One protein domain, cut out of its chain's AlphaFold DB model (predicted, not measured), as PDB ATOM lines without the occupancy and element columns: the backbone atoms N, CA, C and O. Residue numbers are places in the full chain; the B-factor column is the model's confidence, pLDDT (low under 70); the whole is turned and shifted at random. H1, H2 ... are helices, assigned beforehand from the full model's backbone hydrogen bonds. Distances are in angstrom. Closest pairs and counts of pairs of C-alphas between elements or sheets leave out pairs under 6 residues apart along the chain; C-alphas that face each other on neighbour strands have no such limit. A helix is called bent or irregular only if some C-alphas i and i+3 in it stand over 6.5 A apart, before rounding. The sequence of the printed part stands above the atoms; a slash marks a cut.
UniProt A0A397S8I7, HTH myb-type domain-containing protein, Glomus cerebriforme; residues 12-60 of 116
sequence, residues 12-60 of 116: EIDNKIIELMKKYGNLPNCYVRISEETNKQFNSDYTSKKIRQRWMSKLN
ATOM      1  N   GLU A  12      45.351  38.650 -34.964       94.38
ATOM      2  CA  GLU A  12      44.477  39.734 -34.508       94.38
ATOM      3  C   GLU A  12      43.488  39.265 -33.426       94.38
ATOM      4  O   GLU A  12      43.326  39.915 -32.389       94.38
ATOM      5  N   ILE A  13      42.874  38.095 -33.629       94.00
ATOM      6  CA  ILE A  13      41.964  37.484 -32.653       94.00
ATOM      7  C   ILE A  13      42.735  37.086 -31.391       94.00
ATOM      8  O   ILE A  13      42.269  37.335 -30.279       94.00
ATOM      9  N   ASP A  14      43.921  36.496 -31.544       95.25
ATOM     10  CA  ASP A  14      44.783  36.101 -30.430       95.25
ATOM     11  C   ASP A  14      45.195  37.321 -29.585       95.25
ATOM     12  O   ASP A  14      45.063  37.298 -28.357       95.25
ATOM     13  N   ASN A  15      45.594  38.423 -30.227       95.69
ATOM     14  CA  ASN A  15      45.913  39.687 -29.563       95.69
ATOM     15  C   ASN A  15      44.711  40.244 -28.799       95.69
ATOM     16  O   ASN A  15      44.859  40.679 -27.651       95.69
ATOM     17  N   LYS A  16      43.505  40.161 -29.378       95.75
ATOM     18  CA  LYS A  16      42.294  40.583 -28.673       95.75
ATOM     19  C   LYS A  16      42.017  39.720 -27.447       95.75
ATOM     20  O   LYS A  16      41.729  40.251 -26.376       95.75
ATOM     21  N   ILE A  17      42.143  38.399 -27.564       96.00
ATOM     22  CA  ILE A  17      41.972  37.482 -26.430       96.00
ATOM     23  C   ILE A  17      42.980  37.809 -25.319       96.00
ATOM     24  O   ILE A  17      42.601  37.825 -24.148       96.00
ATOM     25  N   ILE A  18      44.236  38.115 -25.662       95.81
ATOM     26  CA  ILE A  18      45.270  38.515 -24.694       95.81
ATOM     27  C   ILE A  18      44.885  39.809 -23.966       95.81
ATOM     28  O   ILE A  18      44.988  39.873 -22.738       95.81
ATOM     29  N   GLU A  19      44.428  40.831 -24.690       96.50
ATOM     30  CA  GLU A  19      43.949  42.093 -24.111       96.50
ATOM     31  C   GLU A  19      42.787  41.849 -23.133       96.50
ATOM     32  O   GLU A  19      42.827  42.277 -21.976       96.50
ATOM     33  N   LEU A  20      41.779  41.091 -23.569       96.31
ATOM     34  CA  LEU A  20      40.605  40.777 -22.760       96.31
ATOM     35  C   LEU A  20      40.958  39.922 -21.540       96.31
ATOM     36  O   LEU A  20      40.370  40.099 -20.474       96.31
ATOM     37  N   MET A  21      41.948  39.035 -21.653       95.94
ATOM     38  CA  MET A  21      42.422  38.240 -20.525       95.94
ATOM     39  C   MET A  21      43.143  39.094 -19.481       95.94
ATOM     40  O   MET A  21      42.968  38.868 -18.286       95.94
ATOM     41  N   LYS A  22      43.896  40.120 -19.895       94.50
ATOM     42  CA  LYS A  22      44.470  41.095 -18.952       94.50
ATOM     43  C   LYS A  22      43.374  41.871 -18.214       94.50
ATOM     44  O   LYS A  22      43.522  42.144 -17.028       94.50
ATOM     45  N   LYS A  23      42.270  42.187 -18.898       95.12
ATOM     46  CA  LYS A  23      41.144  42.953 -18.341       95.12
ATOM     47  C   LYS A  23      40.239  42.129 -17.418       95.12
ATOM     48  O   LYS A  23      39.811  42.620 -16.378       95.12
ATOM     49  N   TYR A  24      39.929  40.890 -17.796       94.19
ATOM     50  CA  TYR A  24      38.899  40.074 -17.144       94.19
ATOM     51  C   TYR A  24      39.406  38.767 -16.540       94.19
ATOM     52  O   TYR A  24      38.616  38.062 -15.921       94.19
ATOM     53  N   GLY A  25      40.680  38.405 -16.704       90.44
ATOM     54  CA  GLY A  25      41.193  37.075 -16.355       90.44
ATOM     55  C   GLY A  25      41.020  36.676 -14.888       90.44
ATOM     56  O   GLY A  25      40.918  35.488 -14.596       90.44
ATOM     57  N   ASN A  26      40.911  37.655 -13.985       90.75
ATOM     58  CA  ASN A  26      40.680  37.433 -12.554       90.75
ATOM     59  C   ASN A  26      39.195  37.250 -12.190       90.75
ATOM     60  O   ASN A  26      38.877  36.964 -11.039       90.75
ATOM     61  N   LEU A  27      38.277  37.448 -13.140       92.19
ATOM     62  CA  LEU A  27      36.843  37.339 -12.900       92.19
ATOM     63  C   LEU A  27      36.358  35.891 -13.053       92.19
ATOM     64  O   LEU A  27      36.839  35.161 -13.928       92.19
ATOM     65  N   PRO A  28      35.341  35.475 -12.277       89.25
ATOM     66  CA  PRO A  28      34.654  34.221 -12.543       89.25
ATOM     67  C   PRO A  28      34.046  34.254 -13.950       89.25
ATOM     68  O   PRO A  28      33.584  35.294 -14.424       89.25
ATOM     69  N   ASN A  29      34.049  33.107 -14.632       91.56
ATOM     70  CA  ASN A  29      33.541  32.970 -16.001       91.56
ATOM     71  C   ASN A  29      34.206  33.912 -17.028       91.56
ATOM     72  O   ASN A  29      33.588  34.240 -18.041       91.56
ATOM     73  N   CYS A  30      35.467  34.315 -16.816       95.00
ATOM     74  CA  CYS A  30      36.198  35.203 -17.728       95.00
ATOM     75  C   CYS A  30      36.136  34.738 -19.194       95.00
ATOM     76  O   CYS A  30      35.861  35.540 -20.079       95.00
ATOM     77  N   TYR A  31      36.266  33.434 -19.458       95.75
ATOM     78  CA  TYR A  31      36.197  32.874 -20.811       95.75
ATOM     79  C   TYR A  31      34.843  33.062 -21.506       95.75
ATOM     80  O   TYR A  31      34.812  33.123 -22.732       95.75
ATOM     81  N   VAL A  32      33.738  33.148 -20.756       96.06
ATOM     82  CA  VAL A  32      32.409  33.439 -21.321       96.06
ATOM     83  C   VAL A  32      32.396  34.869 -21.845       96.06
ATOM     84  O   VAL A  32      32.183  35.076 -23.036       96.06
ATOM     85  N   ARG A  33      32.779  35.831 -21.000       96.12
ATOM     86  CA  ARG A  33      32.863  37.248 -21.383       96.12
ATOM     87  C   ARG A  33      33.831  37.480 -22.540       96.12
ATOM     88  O   ARG A  33      33.503  38.179 -23.490       96.12
ATOM     89  N   ILE A  34      35.007  36.851 -22.492       96.56
ATOM     90  CA  ILE A  34      35.999  36.954 -23.570       96.56
ATOM     91  C   ILE A  34      35.414  36.413 -24.878       96.56
ATOM     92  O   ILE A  34      35.594  37.041 -25.920       96.56
ATOM     93  N   SER A  35      34.699  35.281 -24.842       95.81
ATOM     94  CA  SER A  35      34.074  34.727 -26.047       95.81
ATOM     95  C   SER A  35      32.993  35.640 -26.622       95.81
ATOM     96  O   SER A  35      32.977  35.850 -27.829       95.81
ATOM     97  N   GLU A  36      32.153  36.247 -25.781       95.56
ATOM     98  CA  GLU A  36      31.112  37.188 -26.210       95.56
ATOM     99  C   GLU A  36      31.708  38.437 -26.868       95.56
ATOM    100  O   GLU A  36      31.303  38.806 -27.971       95.56
ATOM    101  N   GLU A  37      32.708  39.059 -26.237       95.75
ATOM    102  CA  GLU A  37      33.350  40.262 -26.777       95.75
ATOM    103  C   GLU A  37      34.127  39.974 -28.066       95.75
ATOM    104  O   GLU A  37      34.011  40.725 -29.035       95.75
ATOM    105  N   THR A  38      34.855  38.855 -28.114       94.00
ATOM    106  CA  THR A  38      35.585  38.431 -29.320       94.00
ATOM    107  C   THR A  38      34.610  38.158 -30.467       94.00
ATOM    108  O   THR A  38      34.799  38.658 -31.573       94.00
ATOM    109  N   ASN A  39      33.523  37.425 -30.204       93.94
ATOM    110  CA  ASN A  39      32.520  37.100 -31.217       93.94
ATOM    111  C   ASN A  39      31.792  38.331 -31.745       93.94
ATOM    112  O   ASN A  39      31.566  38.429 -32.949       93.94
ATOM    113  N   LYS A  40      31.477  39.289 -30.868       94.06
ATOM    114  CA  LYS A  40      30.871  40.561 -31.264       94.06
ATOM    115  C   LYS A  40      31.799  41.382 -32.159       94.06
ATOM    116  O   LYS A  40      31.325  41.988 -33.113       94.06
ATOM    117  N   GLN A  41      33.096  41.412 -31.855       93.94
ATOM    118  CA  GLN A  41      34.064  42.202 -32.615       93.94
ATOM    119  C   GLN A  41      34.378  41.591 -33.985       93.94
ATOM    120  O   GLN A  41      34.431  42.314 -34.974       93.94
ATOM    121  N   PHE A  42      34.573  40.273 -34.052       91.56
ATOM    122  CA  PHE A  42      35.038  39.593 -35.267       91.56
ATOM    123  C   PHE A  42      33.931  38.865 -36.036       91.56
ATOM    124  O   PHE A  42      34.226  38.151 -36.993       91.56
ATOM    125  N   ASN A  43      32.668  39.025 -35.626       89.38
ATOM    126  CA  ASN A  43      31.523  38.296 -36.174       89.38
ATOM    127  C   ASN A  43      31.787  36.775 -36.240       89.38
ATOM    128  O   ASN A  43      31.660  36.142 -37.290       89.38
ATOM    129  N   SER A  44      32.234  36.210 -35.113       87.44
ATOM    130  CA  SER A  44      32.653  34.807 -34.982       87.44
ATOM    131  C   SER A  44      31.776  33.999 -34.019       87.44
ATOM    132  O   SER A  44      30.914  34.546 -33.337       87.44
ATOM    133  N   ASP A  45      32.007  32.685 -33.943       91.31
ATOM    134  CA  ASP A  45      31.228  31.722 -33.148       91.31
ATOM    135  C   ASP A  45      32.096  30.909 -32.158       91.31
ATOM    136  O   ASP A  45      31.899  29.708 -31.922       91.31
ATOM    137  N   TYR A  46      33.104  31.542 -31.554       91.94
ATOM    138  CA  TYR A  46      33.949  30.878 -30.566       91.94
ATOM    139  C   TYR A  46      33.166  30.565 -29.297       91.94
ATOM    140  O   TYR A  46      32.577  31.441 -28.668       91.94
ATOM    141  N   THR A  47      33.224  29.311 -28.862       93.56
ATOM    142  CA  THR A  47      32.739  28.937 -27.535       93.56
ATOM    143  C   THR A  47      33.774  29.316 -26.480       93.56
ATOM    144  O   THR A  47      34.983  29.281 -26.734       93.56
ATOM    145  N   SER A  48      33.325  29.579 -25.254       94.06
ATOM    146  CA  SER A  48      34.213  29.789 -24.102       94.06
ATOM    147  C   SER A  48      35.229  28.650 -23.923       94.06
ATOM    148  O   SER A  48      36.379  28.891 -23.560       94.06
ATOM    149  N   LYS A  49      34.848  27.409 -24.266       92.12
ATOM    150  CA  LYS A  49      35.748  26.243 -24.290       92.12
ATOM    151  C   LYS A  49      36.883  26.399 -25.309       92.12
ATOM    152  O   LYS A  49      38.030  26.145 -24.949       92.12
ATOM    153  N   LYS A  50      36.591  26.841 -26.541       91.69
ATOM    154  CA  LYS A  50      37.618  27.102 -27.569       91.69
ATOM    155  C   LYS A  50      38.572  28.212 -27.130       91.69
ATOM    156  O   LYS A  50      39.780  28.039 -27.247       91.69
ATOM    157  N   ILE A  51      38.046  29.308 -26.573       94.19
ATOM    158  CA  ILE A  51      38.870  30.404 -26.034       94.19
ATOM    159  C   ILE A  51      39.776  29.896 -24.907       94.19
ATOM    160  O   ILE A  51      40.980  30.145 -24.925       94.19
ATOM    161  N   ARG A  52      39.227  29.133 -23.952       93.56
ATOM    162  CA  ARG A  52      40.009  28.537 -22.859       93.56
ATOM    163  C   ARG A  52      41.116  27.635 -23.386       93.56
ATOM    164  O   ARG A  52      42.240  27.719 -22.904       93.56
ATOM    165  N   GLN A  53      40.806  26.773 -24.352       90.19
ATOM    166  CA  GLN A  53      41.794  25.887 -24.955       90.19
ATOM    167  C   GLN A  53      42.913  26.690 -25.623       90.19
ATOM    168  O   GLN A  53      44.073  26.458 -25.301       90.19
ATOM    169  N   ARG A  54      42.570  27.677 -26.464       92.31
ATOM    170  CA  ARG A  54      43.539  28.552 -27.144       92.31
ATOM    171  C   ARG A  54      44.441  29.293 -26.154       92.31
ATOM    172  O   ARG A  54      45.652  29.367 -26.352       92.31
ATOM    173  N   TRP A  55      43.867  29.790 -25.057       93.06
ATOM    174  CA  TRP A  55      44.625  30.436 -23.988       93.06
ATOM    175  C   TRP A  55      45.605  29.477 -23.306       93.06
ATOM    176  O   TRP A  55      46.790  29.785 -23.188       93.06
ATOM    177  N   MET A  56      45.126  28.307 -22.883       88.88
ATOM    178  CA  MET A  56      45.925  27.328 -22.143       88.88
ATOM    179  C   MET A  56      46.982  26.622 -22.999       88.88
ATOM    180  O   MET A  56      47.944  26.110 -22.432       88.88
ATOM    181  N   SER A  57      46.820  26.575 -24.325       87.19
ATOM    182  CA  SER A  57      47.790  25.949 -25.230       87.19
ATOM    183  C   SER A  57      48.808  26.926 -25.813       87.19
ATOM    184  O   SER A  57      49.974  26.557 -25.924       87.19
ATOM    185  N   LYS A  58      48.394  28.150 -26.177       88.44
ATOM    186  CA  LYS A  58      49.225  29.061 -26.985       88.44
ATOM    187  C   LYS A  58      49.385  30.470 -26.414       88.44
ATOM    188  O   LYS A  58      50.474  31.023 -26.507       88.44
ATOM    189  N   LEU A  59      48.343  31.071 -25.837       92.31
ATOM    190  CA  LEU A  59      48.372  32.518 -25.538       92.31
ATOM    191  C   LEU A  59      48.833  32.879 -24.127       92.31
ATOM    192  O   LEU A  59      49.236  34.016 -23.896       92.31
ATOM    193  N   ASN A  60      48.756  31.951 -23.173       90.19
ATOM    194  CA  ASN A  60      49.129  32.232 -21.794       90.19
ATOM    195  C   ASN A  60      50.642  32.537 -21.689       90.19
ATOM    196  O   ASN A  60      51.447  31.629 -21.897       90.19
TER     197      ASN A  60
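Overview. This is residues 12 to 60 of the 116 residues of the protein "HTH myb-type domain-containing protein" of Glomus cerebriforme (UniProt A0A397S8I7). Two helices of equal residue count, H1 and H2, form a helical hairpin, and a third, H3, crosses over one face of this pair, with its first part on H2 and its last part reaching H1. Between H2 and H3, residues 43 to 47 fold back along H2 to bring the backbone to the start of H3. The printed part has 49 residues with three named helices, in the order H1, H2, H3, and no named strand; the class is all helix. The whole is compact, with a radius of gyration of the C-alphas of 9.4 A, and rounded, with spans of 25 by 21 by 18 A.

Along the chain. H1 is residues 12 to 24, from C-alpha 12 at (44.477, 39.734, -34.508) to C-alpha 24, a length of 18.2 A. H2 is residues 30 to 42, beginning with C-alpha 30 at (36.198, 35.203, -17.728), and is 18.1 A long. H3 is residues 48 to 59, 14.5 A from its first C-alpha to its last, and ends with C-alpha 59 at (48.372, 32.518, -25.538). H3 is only just irregular: C-alphas 56 and 59 are 6.7 A apart, and its line is a rough one.

Arrangement. H1 and H2 touch and run opposite ways at a steep tilt of 38 degrees, a helical hairpin. Their closest C-alphas are those of Tyr 24 and Cys 30, 5.6 A apart, and their centres are 9.4 A apart. H2 touches H3 with residues 31 to 35 alone, and H3 touches H2 with residues 48 to 52 alone; the closest C-alphas are those of Tyr 31 and Ser 48, 4.9 A apart. The lines of H2 and H3 are about perpendicular, at 88 degrees. H1 touches H3 with residues 14 to 18 alone, and the closest C-alphas are those of Ile 18 and Leu 59, 6.8 A apart. The lines of H1 and H3 are about perpendicular, at 78 degrees. The helix packing is mostly crossed: of these three touching pairs, 0 are at a shallow tilt. In H1, H2 and H3 every O i to N i+4 pair is within hydrogen-bond range.

Size, cuts and confidence. The two C-alphas farthest apart are those of Asn 26 and Asn 43, at 25.3 A, and the first and last printed C-alphas, of Glu 12 and Asn 60, are 15.5 A apart. The printed part has no cut. The links H1 to H2 and H2 to H3 are both tight, with 5 residues in each. The mean pLDDT of the printed part is 93.3, and no printed residue is under 70.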